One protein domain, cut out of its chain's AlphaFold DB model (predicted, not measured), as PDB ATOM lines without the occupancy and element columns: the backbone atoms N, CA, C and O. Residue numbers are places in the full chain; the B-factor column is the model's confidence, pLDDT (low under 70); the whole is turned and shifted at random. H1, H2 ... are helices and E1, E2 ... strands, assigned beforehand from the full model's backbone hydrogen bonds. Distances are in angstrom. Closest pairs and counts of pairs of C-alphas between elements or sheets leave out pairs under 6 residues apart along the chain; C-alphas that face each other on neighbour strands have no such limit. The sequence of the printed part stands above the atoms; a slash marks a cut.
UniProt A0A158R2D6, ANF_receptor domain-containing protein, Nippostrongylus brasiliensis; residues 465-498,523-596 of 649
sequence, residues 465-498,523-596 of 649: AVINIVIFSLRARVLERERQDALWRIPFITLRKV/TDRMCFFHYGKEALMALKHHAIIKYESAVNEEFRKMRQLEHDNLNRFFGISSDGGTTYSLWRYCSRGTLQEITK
ATOM      1  N   ALA A 465     103.944 146.709 180.345       94.44
ATOM      2  CA  ALA A 465     105.050 147.665 180.283       94.44
ATOM      3  C   ALA A 465     106.079 147.287 179.200       94.44
ATOM      4  O   ALA A 465     106.457 148.137 178.391       94.44
ATOM      5  N   VAL A 466     106.471 146.010 179.117       94.88
ATOM      6  CA  VAL A 466     107.388 145.498 178.084       94.88
ATOM      7  C   VAL A 466     106.804 145.682 176.681       94.88
ATOM      8  O   VAL A 466     107.500 146.186 175.803       94.88
ATOM      9  N   ILE A 467     105.522 145.365 176.465       95.12
ATOM     10  CA  ILE A 467     104.849 145.567 175.168       95.12
ATOM     11  C   ILE A 467     104.886 147.048 174.753       95.12
ATOM     12  O   ILE A 467     105.223 147.360 173.610       95.12
ATOM     13  N   ASN A 468     104.614 147.974 175.679       93.88
ATOM     14  CA  ASN A 468     104.690 149.412 175.402       93.88
ATOM     15  C   ASN A 468     106.121 149.874 175.069       93.88
ATOM     16  O   ASN A 468     106.308 150.636 174.118       93.88
ATOM     17  N   ILE A 469     107.136 149.376 175.786       94.69
ATOM     18  CA  ILE A 469     108.553 149.657 175.496       94.69
ATOM     19  C   ILE A 469     108.943 149.125 174.110       94.69
ATOM     20  O   ILE A 469     109.594 149.836 173.344       94.69
ATOM     21  N   VAL A 470     108.509 147.914 173.742       94.88
ATOM     22  CA  VAL A 470     108.758 147.339 172.411       94.88
ATOM     23  C   VAL A 470     108.123 148.209 171.325       94.88
ATOM     24  O   VAL A 470     108.832 148.622 170.406       94.88
ATOM     25  N   ILE A 471     106.845 148.582 171.454       94.75
ATOM     26  CA  ILE A 471     106.149 149.463 170.497       94.75
ATOM     27  C   ILE A 471     106.861 150.818 170.364       94.75
ATOM     28  O   ILE A 471     107.084 151.289 169.245       94.75
ATOM     29  N   PHE A 472     107.266 151.431 171.480       94.94
ATOM     30  CA  PHE A 472     108.026 152.681 171.475       94.94
ATOM     31  C   PHE A 472     109.380 152.521 170.765       94.94
ATOM     32  O   PHE A 472     109.720 153.323 169.895       94.94
ATOM     33  N   SER A 473     110.122 151.449 171.064       89.75
ATOM     34  CA  SER A 473     111.425 151.168 170.450       89.75
ATOM     35  C   SER A 473     111.331 150.921 168.940       89.75
ATOM     36  O   SER A 473     112.200 151.364 168.188       89.75
ATOM     37  N   LEU A 474     110.257 150.275 168.471       90.81
ATOM     38  CA  LEU A 474     110.001 150.055 167.049       90.81
ATOM     39  C   LEU A 474     109.674 151.374 166.338       90.81
ATOM     40  O   LEU A 474     110.264 151.652 165.295       90.81
ATOM     41  N   ARG A 475     108.825 152.229 166.928       91.25
ATOM     42  CA  ARG A 475     108.557 153.580 166.398       91.25
ATOM     43  C   ARG A 475     109.829 154.430 166.334       91.25
ATOM     44  O   ARG A 475     110.097 155.034 165.299       91.25
ATOM     45  N   ALA A 476     110.645 154.419 167.389       89.81
ATOM     46  CA  ALA A 476     111.926 155.125 167.420       89.81
ATOM     47  C   ALA A 476     112.903 154.611 166.342       89.81
ATOM     48  O   ALA A 476     113.546 155.408 165.661       89.81
ATOM     49  N   ARG A 477     112.971 153.288 166.125       87.75
ATOM     50  CA  ARG A 477     113.788 152.677 165.060       87.75
ATOM     51  C   ARG A 477     113.320 153.046 163.652       87.75
ATOM     52  O   ARG A 477     114.168 153.177 162.776       87.75
ATOM     53  N   VAL A 478     112.015 153.193 163.412       85.62
ATOM     54  CA  VAL A 478     111.491 153.647 162.107       85.62
ATOM     55  C   VAL A 478     111.849 155.114 161.869       85.62
ATOM     56  O   VAL A 478     112.452 155.422 160.844       85.62
ATOM     57  N   LEU A 479     111.600 155.990 162.850       87.69
ATOM     58  CA  LEU A 479     111.928 157.417 162.755       87.69
ATOM     59  C   LEU A 479     113.431 157.657 162.516       87.69
ATOM     60  O   LEU A 479     113.814 158.491 161.698       87.69
ATOM     61  N   GLU A 480     114.301 156.898 163.188       86.25
ATOM     62  CA  GLU A 480     115.751 157.003 162.990       86.25
ATOM     63  C   GLU A 480     116.195 156.501 161.603       86.25
ATOM     64  O   GLU A 480     117.124 157.067 161.028       86.25
ATOM     65  N   ARG A 481     115.520 155.500 161.010       83.19
ATOM     66  CA  ARG A 481     115.783 155.092 159.614       83.19
ATOM     67  C   ARG A 481     115.441 156.213 158.637       83.19
ATOM     68  O   ARG A 481     116.269 156.526 157.788       83.19
ATOM     69  N   GLU A 482     114.281 156.849 158.791       84.62
ATOM     70  CA  GLU A 482     113.867 157.990 157.958       84.62
ATOM     71  C   GLU A 482     114.842 159.168 158.092       84.62
ATOM     72  O   GLU A 482     115.279 159.738 157.090       84.62
ATOM     73  N   ARG A 483     115.269 159.481 159.324       86.44
ATOM     74  CA  ARG A 483     116.283 160.511 159.591       86.44
ATOM     75  C   ARG A 483     117.614 160.186 158.911       86.44
ATOM     76  O   ARG A 483     118.224 161.072 158.320       86.44
ATOM     77  N   GLN A 484     118.070 158.934 158.973       83.62
ATOM     78  CA  GLN A 484     119.298 158.494 158.305       83.62
ATOM     79  C   GLN A 484     119.175 158.510 156.778       83.62
ATOM     80  O   GLN A 484     120.140 158.876 156.106       83.62
ATOM     81  N   ASP A 485     118.006 158.171 156.228       85.56
ATOM     82  CA  ASP A 485     117.769 158.212 154.784       85.56
ATOM     83  C   ASP A 485     117.718 159.645 154.228       85.56
ATOM     84  O   ASP A 485     118.161 159.891 153.106       85.56
ATOM     85  N   ALA A 486     117.297 160.625 155.032       85.88
ATOM     86  CA  ALA A 486     117.402 162.040 154.679       85.88
ATOM     87  C   ALA A 486     118.859 162.558 154.630       85.88
ATOM     88  O   ALA A 486     119.154 163.478 153.870       85.88
ATOM     89  N   LEU A 487     119.800 161.979 155.392       87.38
ATOM     90  CA  LEU A 487     121.189 162.479 155.489       87.38
ATOM     91  C   LEU A 487     122.072 162.199 154.264       87.38
ATOM     92  O   LEU A 487     123.150 162.797 154.150       87.38
ATOM     93  N   TRP A 488     121.667 161.270 153.394       88.44
ATOM     94  CA  TRP A 488     122.362 160.954 152.140       88.44
ATOM     95  C   TRP A 488     121.588 161.402 150.890       88.44
ATOM     96  O   TRP A 488     122.158 161.411 149.801       88.44
ATOM     97  N   ARG A 489     120.323 161.819 151.020       88.50
ATOM     98  CA  ARG A 489     119.525 162.400 149.929       88.50
ATOM     99  C   ARG A 489     119.716 163.913 149.913       88.50
ATOM    100  O   ARG A 489     119.094 164.630 150.690       88.50
ATOM    101  N   ILE A 490     120.601 164.400 149.046       88.88
ATOM    102  CA  ILE A 490     120.941 165.825 148.958       88.88
ATOM    103  C   ILE A 490     120.209 166.420 147.748       88.88
ATOM    104  O   ILE A 490     120.563 166.082 146.618       88.88
ATOM    105  N   PRO A 491     119.205 167.296 147.938       86.31
ATOM    106  CA  PRO A 491     118.439 167.840 146.825       86.31
ATOM    107  C   PRO A 491     119.280 168.836 146.025       86.31
ATOM    108  O   PRO A 491     119.969 169.686 146.603       86.31
ATOM    109  N   PHE A 492     119.194 168.771 144.693       84.75
ATOM    110  CA  PHE A 492     120.106 169.489 143.785       84.75
ATOM    111  C   PHE A 492     120.170 171.005 144.048       84.75
ATOM    112  O   PHE A 492     121.239 171.604 143.966       84.75
ATOM    113  N   ILE A 493     119.052 171.619 144.454       84.56
ATOM    114  CA  ILE A 493     118.946 173.053 144.780       84.56
ATOM    115  C   ILE A 493     119.885 173.517 145.913       84.56
ATOM    116  O   ILE A 493     120.204 174.701 146.008       84.56
ATOM    117  N   THR A 494     120.352 172.604 146.770       85.25
ATOM    118  CA  THR A 494     121.299 172.918 147.859       85.25
ATOM    119  C   THR A 494     122.764 172.931 147.412       85.25
ATOM    120  O   THR A 494     123.625 173.416 148.151       85.25
ATOM    121  N   LEU A 495     123.056 172.437 146.204       84.69
ATOM    122  CA  LEU A 495     124.394 172.401 145.624       84.69
ATOM    123  C   LEU A 495     124.670 173.693 144.849       84.69
ATOM    124  O   LEU A 495     123.983 174.025 143.886       84.69
ATOM    125  N   ARG A 496     125.730 174.417 145.224       83.38
ATOM    126  CA  ARG A 496     126.199 175.586 144.465       83.38
ATOM    127  C   ARG A 496     127.316 175.185 143.509       83.38
ATOM    128  O   ARG A 496     128.365 174.719 143.948       83.38
ATOM    129  N   LYS A 497     127.086 175.358 142.204       76.75
ATOM    130  CA  LYS A 497     128.069 175.061 141.152       76.75
ATOM    131  C   LYS A 497     129.207 176.087 141.164       76.75
ATOM    132  O   LYS A 497     128.958 177.282 141.306       76.75
ATOM    133  N   VAL A 498     130.442 175.628 140.975       66.06
ATOM    134  CA  VAL A 498     131.621 176.503 140.899       66.06
ATOM    135  C   VAL A 498     131.677 177.191 139.532       66.06
ATOM    136  O   VAL A 498     132.056 176.587 138.530       66.06
ATOM    137  N   THR A 523     134.992 167.897 133.826       68.06
ATOM    138  CA  THR A 523     135.099 166.850 132.802       68.06
ATOM    139  C   THR A 523     133.722 166.260 132.510       68.06
ATOM    140  O   THR A 523     132.757 166.458 133.259       68.06
ATOM    141  N   ASP A 524     133.612 165.464 131.449       66.81
ATOM    142  CA  ASP A 524     132.362 164.774 131.113       66.81
ATOM    143  C   ASP A 524     131.867 163.846 132.231       66.81
ATOM    144  O   ASP A 524     130.669 163.609 132.340       66.81
ATOM    145  N   ARG A 525     132.760 163.367 133.112       69.31
ATOM    146  CA  ARG A 525     132.423 162.452 134.218       69.31
ATOM    147  C   ARG A 525     132.458 163.091 135.608       69.31
ATOM    148  O   ARG A 525     131.881 162.524 136.533       69.31
ATOM    149  N   MET A 526     133.108 164.246 135.774       79.56
ATOM    150  CA  MET A 526     133.310 164.899 137.074       79.56
ATOM    151  C   MET A 526     132.950 166.386 137.030       79.56
ATOM    152  O   MET A 526     133.311 167.102 136.099       79.56
ATOM    153  N   CYS A 527     132.279 166.860 138.072       81.50
ATOM    154  CA  CYS A 527     131.979 168.273 138.308       81.50
ATOM    155  C   CYS A 527     132.145 168.605 139.795       81.50
ATOM    156  O   CYS A 527     132.279 167.701 140.623       81.50
ATOM    157  N   PHE A 528     132.168 169.893 140.135       84.94
ATOM    158  CA  PHE A 528     132.463 170.348 141.493       84.94
ATOM    159  C   PHE A 528     131.361 171.259 142.038       84.94
ATOM    160  O   PHE A 528     130.882 172.170 141.356       84.94
ATOM    161  N   PHE A 529     130.975 171.008 143.289       86.56
ATOM    162  CA  PHE A 529     129.922 171.739 143.986       86.56
ATOM    163  C   PHE A 529     130.361 172.127 145.396       86.56
ATOM    164  O   PHE A 529     131.154 171.434 146.034       86.56
ATOM    165  N   HIS A 530     129.765 173.196 145.914       84.75
ATOM    166  CA  HIS A 530     129.776 173.504 147.336       84.75
ATOM    167  C   HIS A 530     128.454 173.109 147.990       84.75
ATOM    168  O   HIS A 530     127.380 173.484 147.514       84.75
ATOM    169  N   TYR A 531     128.555 172.405 149.118       84.44
ATOM    170  CA  TYR A 531     127.444 172.102 150.016       84.44
ATOM    171  C   TYR A 531     127.740 172.743 151.375       84.44
ATOM    172  O   TYR A 531     128.683 172.368 152.072       84.44
ATOM    173  N   GLY A 532     126.991 173.789 151.727       83.50
ATOM    174  CA  GLY A 532     127.300 174.617 152.896       83.50
ATOM    175  C   GLY A 532     128.688 175.267 152.797       83.50
ATOM    176  O   GLY A 532     128.901 176.133 151.950       83.50
ATOM    177  N   LYS A 533     129.611 174.855 153.677       78.12
ATOM    178  CA  LYS A 533     131.027 175.281 153.695       78.12
ATOM    179  C   LYS A 533     131.977 174.272 153.036       78.12
ATOM    180  O   LYS A 533     133.163 174.557 152.903       78.12
ATOM    181  N   GLU A 534     131.492 173.093 152.656       82.25
ATOM    182  CA  GLU A 534     132.339 171.996 152.195       82.25
ATOM    183  C   GLU A 534     132.447 171.956 150.670       82.25
ATOM    184  O   GLU A 534     131.506 172.261 149.933       82.25
ATOM    185  N   ALA A 535     133.638 171.591 150.205       83.81
ATOM    186  CA  ALA A 535     133.960 171.346 148.809       83.81
ATOM    187  C   ALA A 535     133.681 169.876 148.468       83.81
ATOM    188  O   ALA A 535     134.255 168.979 149.093       83.81
ATOM    189  N   LEU A 536     132.836 169.628 147.464       87.00
ATOM    190  CA  LEU A 536     132.455 168.291 147.018       87.00
ATOM    191  C   LEU A 536     132.842 168.046 145.554       87.00
ATOM    192  O   LEU A 536     132.683 168.906 144.686       87.00
ATOM    193  N   MET A 537     133.305 166.829 145.282       85.94
ATOM    194  CA  MET A 537     133.410 166.259 143.943       85.94
ATOM    195  C   MET A 537     132.127 165.475 143.646       85.94
ATOM    196  O   MET A 537     131.731 164.610 144.425       85.94
ATOM    197  N   ALA A 538     131.503 165.753 142.506       87.00
ATOM    198  CA  ALA A 538     130.356 165.020 141.995       87.00
ATOM    199  C   ALA A 538     130.737 164.180 140.775       87.00
ATOM    200  O   ALA A 538     131.192 164.714 139.758       87.00
ATOM    201  N   LEU A 539     130.494 162.874 140.863       85.06
ATOM    202  CA  LEU A 539     130.540 161.961 139.722       85.06
ATOM    203  C   LEU A 539     129.189 161.986 139.004       85.06
ATOM    204  O   LEU A 539     128.157 161.834 139.658       85.06
ATOM    205  N   LYS A 540     129.197 162.166 137.680       86.56
ATOM    206  CA  LYS A 540     127.988 162.168 136.841       86.56
ATOM    207  C   LYS A 540     127.637 160.736 136.427       86.56
ATOM    208  O   LYS A 540     128.468 160.055 135.831       86.56
ATOM    209  N   HIS A 541     126.405 160.302 136.692       84.19
ATOM    210  CA  HIS A 541     125.905 158.969 136.341       84.19
ATOM    211  C   HIS A 541     124.704 159.064 135.401       84.19
ATOM    212  O   HIS A 541     123.692 159.691 135.719       84.19
ATOM    213  N   HIS A 542     124.779 158.363 134.269       76.44
ATOM    214  CA  HIS A 542     123.658 158.172 133.340       76.44
ATOM    215  C   HIS A 542     122.785 156.973 133.758       76.44
ATOM    216  O   HIS A 542     122.492 156.092 132.956       76.44
ATOM    217  N   ALA A 543     122.402 156.921 135.036       75.06
ATOM    218  CA  ALA A 543     121.576 155.860 135.605       75.06
ATOM    219  C   ALA A 543     120.508 156.448 136.536       75.06
ATOM    220  O   ALA A 543     120.801 157.307 137.372       75.06
ATOM    221  N   ILE A 544     119.272 155.967 136.396       77.19
ATOM    222  CA  ILE A 544     118.159 156.303 137.290       77.19
ATOM    223  C   ILE A 544     118.199 155.318 138.459       77.19
ATOM    224  O   ILE A 544     118.057 154.112 138.262       77.19
ATOM    225  N   ILE A 545     118.394 155.826 139.674       79.62
ATOM    226  CA  ILE A 545     118.429 155.003 140.887       79.62
ATOM    227  C   ILE A 545     117.000 154.802 141.395       79.62
ATOM    228  O   ILE A 545     116.278 155.770 141.627       79.62
ATOM    229  N   LYS A 546     116.598 153.543 141.593       80.38
ATOM    230  CA  LYS A 546     115.355 153.193 142.293       80.38
ATOM    231  C   LYS A 546     115.629 153.082 143.793       80.38
ATOM    232  O   LYS A 546     116.533 152.362 144.206       80.38
ATOM    233  N   TYR A 547     114.838 153.773 144.610       80.56
ATOM    234  CA  TYR A 547     115.020 153.836 146.066       80.56
ATOM    235  C   TYR A 547     114.399 152.650 146.815       80.56
ATOM    236  O   TYR A 547     113.571 152.823 147.710       80.56
ATOM    237  N   GLU A 548     114.812 151.439 146.453       84.62
ATOM    238  CA  GLU A 548     114.402 150.201 147.122       84.62
ATOM    239  C   GLU A 548     115.063 150.049 148.505       84.62
ATOM    240  O   GLU A 548     116.131 150.604 148.773       84.62
ATOM    241  N   SER A 549     114.435 149.286 149.411       81.19
ATOM    242  CA  SER A 549     114.872 149.195 150.816       81.19
ATOM    243  C   SER A 549     116.307 148.680 150.985       81.19
ATOM    244  O   SER A 549     117.007 149.156 151.879       81.19
ATOM    245  N   ALA A 550     116.746 147.736 150.146       83.25
ATOM    246  CA  ALA A 550     118.108 147.198 150.180       83.25
ATOM    247  C   ALA A 550     119.141 148.258 149.758       83.25
ATOM    248  O   ALA A 550     120.107 148.514 150.471       83.25
ATOM    249  N   VAL A 551     118.871 148.961 148.656       84.12
ATOM    250  CA  VAL A 551     119.723 150.031 148.116       84.12
ATOM    251  C   VAL A 551     119.840 151.209 149.099       84.12
ATOM    252  O   VAL A 551     120.928 151.738 149.323       84.12
ATOM    253  N   ASN A 552     118.742 151.590 149.763       86.81
ATOM    254  CA  ASN A 552     118.765 152.616 150.815       86.81
ATOM    255  C   ASN A 552     119.632 152.193 152.024       86.81
ATOM    256  O   ASN A 552     120.238 153.040 152.681       86.81
ATOM    257  N   GLU A 553     119.723 150.894 152.336       87.56
ATOM    258  CA  GLU A 553     120.606 150.392 153.396       87.56
ATOM    259  C   GLU A 553     122.092 150.511 153.029       87.56
ATOM    260  O   GLU A 553     122.895 150.912 153.873       87.56
ATOM    261  N   GLU A 554     122.459 150.242 151.776       87.88
ATOM    262  CA  GLU A 554     123.826 150.446 151.284       87.88
ATOM    263  C   GLU A 554     124.237 151.923 151.335       87.88
ATOM    264  O   GLU A 554     125.328 152.240 151.816       87.88
ATOM    265  N   PHE A 555     123.353 152.850 150.939       89.00
ATOM    266  CA  PHE A 555     123.631 154.286 151.057       89.00
ATOM    267  C   PHE A 555     123.764 154.756 152.508       89.00
ATOM    268  O   PHE A 555     124.650 155.566 152.795       89.00
ATOM    269  N   ARG A 556     122.975 154.212 153.448       89.00
ATOM    270  CA  ARG A 556     123.167 154.472 154.887       89.00
ATOM    271  C   ARG A 556     124.524 153.967 155.382       89.00
ATOM    272  O   ARG A 556     125.231 154.732 156.038       89.00
ATOM    273  N   LYS A 557     124.930 152.745 155.017       89.25
ATOM    274  CA  LYS A 557     126.255 152.190 155.364       89.25
ATOM    275  C   LYS A 557     127.390 153.046 154.794       89.25
ATOM    276  O   LYS A 557     128.275 153.447 155.542       89.25
ATOM    277  N   MET A 558     127.329 153.419 153.512       86.88
ATOM    278  CA  MET A 558     128.329 154.299 152.889       86.88
ATOM    279  C   MET A 558     128.379 155.696 153.523       86.88
ATOM    280  O   MET A 558     129.459 156.267 153.647       86.88
ATOM    281  N   ARG A 559     127.242 156.257 153.956       89.00
ATOM    282  CA  ARG A 559     127.188 157.576 154.615       89.00
ATOM    283  C   ARG A 559     127.759 157.565 156.038       89.00
ATOM    284  O   ARG A 559     128.247 158.598 156.490       89.00
ATOM    285  N   GLN A 560     127.685 156.424 156.724       85.88
ATOM    286  CA  GLN A 560     128.248 156.207 158.063       85.88
ATOM    287  C   GLN A 560     129.740 155.842 158.039       85.88
ATOM    288  O   GLN A 560     130.411 155.970 159.061       85.88
ATOM    289  N   LEU A 561     130.268 155.401 156.893       84.69
ATOM    290  CA  LEU A 561     131.658 154.984 156.744       84.69
ATOM    291  C   LEU A 561     132.583 156.211 156.638       84.69
ATOM    292  O   LEU A 561     132.869 156.724 155.555       84.69
ATOM    293  N   GLU A 562     133.046 156.684 157.793       81.38
ATOM    294  CA  GLU A 562     134.018 157.768 157.933       81.38
ATOM    295  C   GLU A 562     135.321 157.237 158.548       81.38
ATOM    296  O   GLU A 562     135.320 156.644 159.624       81.38
ATOM    297  N   HIS A 563     136.433 157.414 157.832       79.12
ATOM    298  CA  HIS A 563     137.764 156.960 158.232       79.12
ATOM    299  C   HIS A 563     138.826 157.806 157.518       79.12
ATOM    300  O   HIS A 563     138.679 158.069 156.325       79.12
ATOM    301  N   ASP A 564     139.912 158.190 158.193       73.06
ATOM    302  CA  ASP A 564     140.902 159.148 157.662       73.06
ATOM    303  C   ASP A 564     141.567 158.699 156.348       73.06
ATOM    304  O   ASP A 564     141.903 159.519 155.491       73.06
ATOM    305  N   ASN A 565     141.715 157.384 156.161       75.69
ATOM    306  CA  ASN A 565     142.300 156.781 154.956       75.69
ATOM    307  C   ASN A 565     141.294 156.540 153.808       75.69
ATOM    308  O   ASN A 565     141.678 155.979 152.784       75.69
ATOM    309  N   LEU A 566     140.017 156.918 153.954       76.00
ATOM    310  CA  LEU A 566     138.972 156.704 152.944       76.00
ATOM    311  C   LEU A 566     138.285 158.022 152.567       76.00
ATOM    312  O   LEU A 566     138.054 158.890 153.407       76.00
ATOM    313  N   ASN A 567     137.942 158.193 151.286       80.06
ATOM    314  CA  ASN A 567     137.285 159.427 150.863       80.06
ATOM    315  C   ASN A 567     135.812 159.432 151.298       80.06
ATOM    316  O   ASN A 567     135.032 158.585 150.866       80.06
ATOM    317  N   ARG A 568     135.430 160.406 152.129       87.25
ATOM    318  CA  ARG A 568     134.096 160.472 152.736       87.25
ATOM    319  C   ARG A 568     132.991 160.636 151.688       87.25
ATOM    320  O   ARG A 568     132.999 161.590 150.903       87.25
ATOM    321  N   PHE A 569     132.002 159.748 151.746       91.00
ATOM    322  CA  PHE A 569     130.769 159.839 150.972       91.00
ATOM    323  C   PHE A 569     129.789 160.844 151.597       91.00
ATOM    324  O   PHE A 569     129.580 160.882 152.816       91.00
ATOM    325  N   PHE A 570     129.171 161.668 150.752       89.25
ATOM    326  CA  PHE A 570     128.213 162.688 151.175       89.25
ATOM    327  C   PHE A 570     126.766 162.349 150.856       89.25
ATOM    328  O   PHE A 570     125.895 162.634 151.675       89.25
ATOM    329  N   GLY A 571     126.505 161.722 149.713       91.00
ATOM    330  CA  GLY A 571     125.147 161.385 149.317       91.00
ATOM    331  C   GLY A 571     124.945 161.341 147.811       91.00
ATOM    332  O   GLY A 571     125.898 161.316 147.030       91.00
ATOM    333  N   ILE A 572     123.678 161.352 147.413       90.25
ATOM    334  CA  ILE A 572     123.237 161.381 146.022       90.25
ATOM    335  C   ILE A 572     122.267 162.541 145.810       90.25
ATOM    336  O   ILE A 572     121.405 162.800 146.648       90.25
ATOM    337  N   SER A 573     122.411 163.191 144.656       89.06
ATOM    338  CA  SER A 573     121.474 164.174 144.114       89.06
ATOM    339  C   SER A 573     120.912 163.649 142.792       89.06
ATOM    340  O   SER A 573     121.644 163.570 141.806       89.06
ATOM    341  N   SER A 574     119.623 163.314 142.759       82.31
ATOM    342  CA  SER A 574     118.894 162.807 141.580       82.31
ATOM    343  C   SER A 574     118.099 163.875 140.824       82.31
ATOM    344  O   SER A 574     117.801 163.706 139.646       82.31
ATOM    345  N   ASP A 575     117.751 164.978 141.488       75.25
ATOM    346  CA  ASP A 575     116.692 165.894 141.028       75.25
ATOM    347  C   ASP A 575     117.111 166.789 139.847       75.25
ATOM    348  O   ASP A 575     116.282 167.454 139.231       75.25
ATOM    349  N   GLY A 576     118.407 166.822 139.520       64.62
ATOM    350  CA  GLY A 576     119.006 167.695 138.505       64.62
ATOM    351  C   GLY A 576     119.025 167.125 137.079       64.62
ATOM    352  O   GLY A 576     119.885 167.518 136.291       64.62
ATOM    353  N   GLY A 577     118.171 166.149 136.756       75.38
ATOM    354  CA  GLY A 577     118.079 165.507 135.430       75.38
ATOM    355  C   GLY A 577     119.215 164.532 135.078       75.38
ATOM    356  O   GLY A 577     119.054 163.688 134.201       75.38
ATOM    357  N   THR A 578     120.342 164.589 135.789       79.88
ATOM    358  CA  THR A 578     121.364 163.531 135.841       79.88
ATOM    359  C   THR A 578     121.689 163.220 137.298       79.88
ATOM    360  O   THR A 578     121.613 164.099 138.158       79.88
ATOM    361  N   THR A 579     122.025 161.962 137.583       86.75
ATOM    362  CA  THR A 579     122.288 161.504 138.951       86.75
ATOM    363  C   THR A 579     123.734 161.808 139.326       86.75
ATOM    364  O   THR A 579     124.659 161.367 138.644       86.75
ATOM    365  N   TYR A 580     123.947 162.515 140.433       87.81
ATOM    366  CA  TYR A 580     125.278 162.830 140.950       87.81
ATOM    367  C   TYR A 580     125.563 162.041 142.229       87.81
ATOM    368  O   TYR A 580     124.768 162.118 143.167       87.81
ATOM    369  N   SER A 581     126.703 161.341 142.311       89.69
ATOM    370  CA  SER A 581     127.214 160.838 143.599       89.69
ATOM    371  C   SER A 581     128.270 161.790 144.159       89.69
ATOM    372  O   SER A 581     129.204 162.185 143.457       89.69
ATOM    373  N   LEU A 582     128.064 162.208 145.407       89.88
ATOM    374  CA  LEU A 582     128.766 163.305 146.063       89.88
ATOM    375  C   LEU A 582     129.811 162.766 147.040       89.88
ATOM    376  O   LEU A 582     129.495 161.998 147.950       89.88
ATOM    377  N   TRP A 583     131.046 163.225 146.878       88.75
ATOM    378  CA  TRP A 583     132.210 162.823 147.664       88.75
ATOM    379  C   TRP A 583     132.959 164.057 148.150       88.75
ATOM    380  O   TRP A 583     132.933 165.099 147.492       88.75
ATOM    381  N   ARG A 584     133.676 163.952 149.270       87.00
ATOM    382  CA  ARG A 584     134.558 165.034 149.722       87.00
ATOM    383  C   ARG A 584     135.604 165.346 148.644       87.00
ATOM    384  O   ARG A 584     136.196 164.440 148.051       87.00
ATOM    385  N   TYR A 585     135.831 166.630 148.375       81.50
ATOM    386  CA  TYR A 585     136.892 167.054 147.467       81.50
ATOM    387  C   TYR A 585     138.267 166.757 148.079       81.50
ATOM    388  O   TYR A 585     138.586 167.230 149.171       81.50
ATOM    389  N   CYS A 586     139.097 166.008 147.352       72.75
ATOM    390  CA  CYS A 586     140.476 165.726 147.733       72.75
ATOM    391  C   CYS A 586     141.441 166.475 146.806       72.75
ATOM    392  O   CYS A 586     141.531 166.184 145.613       72.75
ATOM    393  N   SER A 587     142.217 167.406 147.364       65.12
ATOM    394  CA  SER A 587     143.201 168.202 146.615       65.12
ATOM    395  C   SER A 587     144.396 167.397 146.082       65.12
ATOM    396  O   SER A 587     145.174 167.926 145.293       65.12
ATOM    397  N   ARG A 588     144.543 166.121 146.478       61.22
ATOM    398  CA  ARG A 588     145.590 165.213 145.969       61.22
ATOM    399  C   ARG A 588     145.285 164.656 144.566       61.22
ATOM    400  O   ARG A 588     146.194 164.138 143.927       61.22
ATOM    401  N   GLY A 589     144.053 164.805 144.065       59.72
ATOM    402  CA  GLY A 589     143.636 164.285 142.757       59.72
ATOM    403  C   GLY A 589     143.413 162.768 142.740       59.72
ATOM    404  O   GLY A 589     143.372 162.119 143.785       59.72
ATOM    405  N   THR A 590     143.235 162.203 141.546       60.78
ATOM    406  CA  THR A 590     142.992 160.765 141.356       60.78
ATOM    407  C   THR A 590     144.281 159.987 141.071       60.78
ATOM    408  O   THR A 590     145.226 160.496 140.468       60.78
ATOM    409  N   LEU A 591     144.300 158.703 141.439       54.97
ATOM    410  CA  LEU A 591     145.444 157.804 141.219       54.97
ATOM    411  C   LEU A 591     145.777 157.632 139.715       54.97
ATOM    412  O   LEU A 591     146.935 157.431 139.347       54.97
ATOM    413  N   GLN A 592     144.776 157.805 138.842       52.72
ATOM    414  CA  GLN A 592     144.905 157.791 137.379       52.72
ATOM    415  C   GLN A 592     145.628 159.034 136.814       52.72
ATOM    416  O   GLN A 592     146.319 158.949 135.801       52.72
ATOM    417  N   GLU A 593     145.504 160.195 137.462       51.44
ATOM    418  CA  GLU A 593     146.254 161.404 137.085       51.44
ATOM    419  C   GLU A 593     147.693 161.356 137.609       51.44
ATOM    420  O   GLU A 593     148.619 161.761 136.908       51.44
ATOM    421  N   ILE A 594     147.900 160.805 138.812       51.50
ATOM    422  CA  ILE A 594     149.241 160.599 139.383       51.50
ATOM    423  C   ILE A 594     150.056 159.660 138.481       51.50
ATOM    424  O   ILE A 594     151.209 159.954 138.172       51.50
ATOM    425  N   THR A 595     149.449 158.577 137.980       48.56
ATOM    426  CA  THR A 595     150.106 157.666 137.024       48.56
ATOM    427  C   THR A 595     150.410 158.323 135.676       48.56
ATOM    428  O   THR A 595     151.506 158.112 135.160       48.56
ATOM    429  N   LYS A 596     149.533 159.187 135.136       45.38
ATOM    430  CA  LYS A 596     149.857 159.999 133.942       45.38
ATOM    431  C   LYS A 596     151.075 160.902 134.157       45.38
ATOM    432  O   LYS A 596     151.986 160.899 133.335       45.38
TER     433      LYS A 596
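AT A GLANCE: This is residues 465 to 498 and 523 to 596 of the 649 residues of the protein "ANF_receptor domain-containing protein" of Nippostrongylus brasiliensis (UniProt A0A158R2D6). A strongly twisted sheet of four strands makes the body, with helix H2 at the E3 edge, and a long helix, H1, reaches away from this body as an arm. At the other end of the long axis a tail, residues 587 to 596 with the short helix H3, sticks out, as do residues 465 to 480 of H1. The 108 printed residues have three named helices and four named strands, in the order H1, E1, E2, H2, E3, E4, H3; the sheet, in the order E1, E2, E4, E3, is antiparallel throughout, and the class is mixed, helices and strands. The whole is loose, with a radius of gyration of the C-alphas of 17.2 A and spans of 65 by 32 by 26 A, the arm and the tail making the length.

IN THESE COORDINATES: H1, residues 465 to 486, begins at C-alpha 465 (105.050, 147.665, 180.283) and is 31.9 A long. Residues 487 to 498 hold no named element. After the cut come E1, residues 526 to 531, 15.9 A, and E2, residues 534 to 541, 21.5 A. H2, residues 549 to 560, is 16.8 A long and begins at C-alpha 549 (114.872, 149.195, 150.816). E3, residues 569 to 573, measures 12.3 A and E4, residues 579 to 584, 16.7 A. H3, residues 591 to 596, is 8.8 A long and ends at C-alpha 596 (149.857, 159.999, 133.942).

HOW THE PARTS SIT: The sheet's edge strands are E1 and E3. E1 and E2 form a hairpin, with N 529 and O 536 3.0 A apart, within hydrogen-bond range. Residues 496 to 497 pair antiparallel with residues 529 to 530 of E1. E2 and E4 are antiparallel at 146 degrees, with N 537 and O 583 within hydrogen-bond range at 2.8 A. E3 and E4 form a hairpin, with N 582 and O 571 within range at 2.8 A. E2, H2 and E3 make a split strand-helix-strand unit, two strands running the same way with E4 between them; its crossover is right-handed. H2 only grazes the sheet, with residues 555 to 560; its closest C-alphas to E3 are those of Arg 559 and Phe 569, 5.6 A. H1 touches H2 with residues 484 to 485 alone, about perpendicular at 76 degrees; the closest C-alphas are those of Gln 484 and Arg 556, 6.5 A. H1 and H3 are not on the sheet. In H1, H2 and H3 every O i to N i+4 pair is within hydrogen-bond range.

THE WHOLE: The C-alphas farthest apart, those of Ala 465 and Lys 596, are 65.6 A apart. Without the stretches that stand free, the body spans 33 by 32 by 20 A. Residues 499 to 522 are not printed, and C-alphas 498 and 523 are 13.1 A apart across this cut. Of the links printed whole, none is long. The mean pLDDT of the printed part is 81.7; residues under 70 are 498, 523 to 525, 576 and 587 to 596.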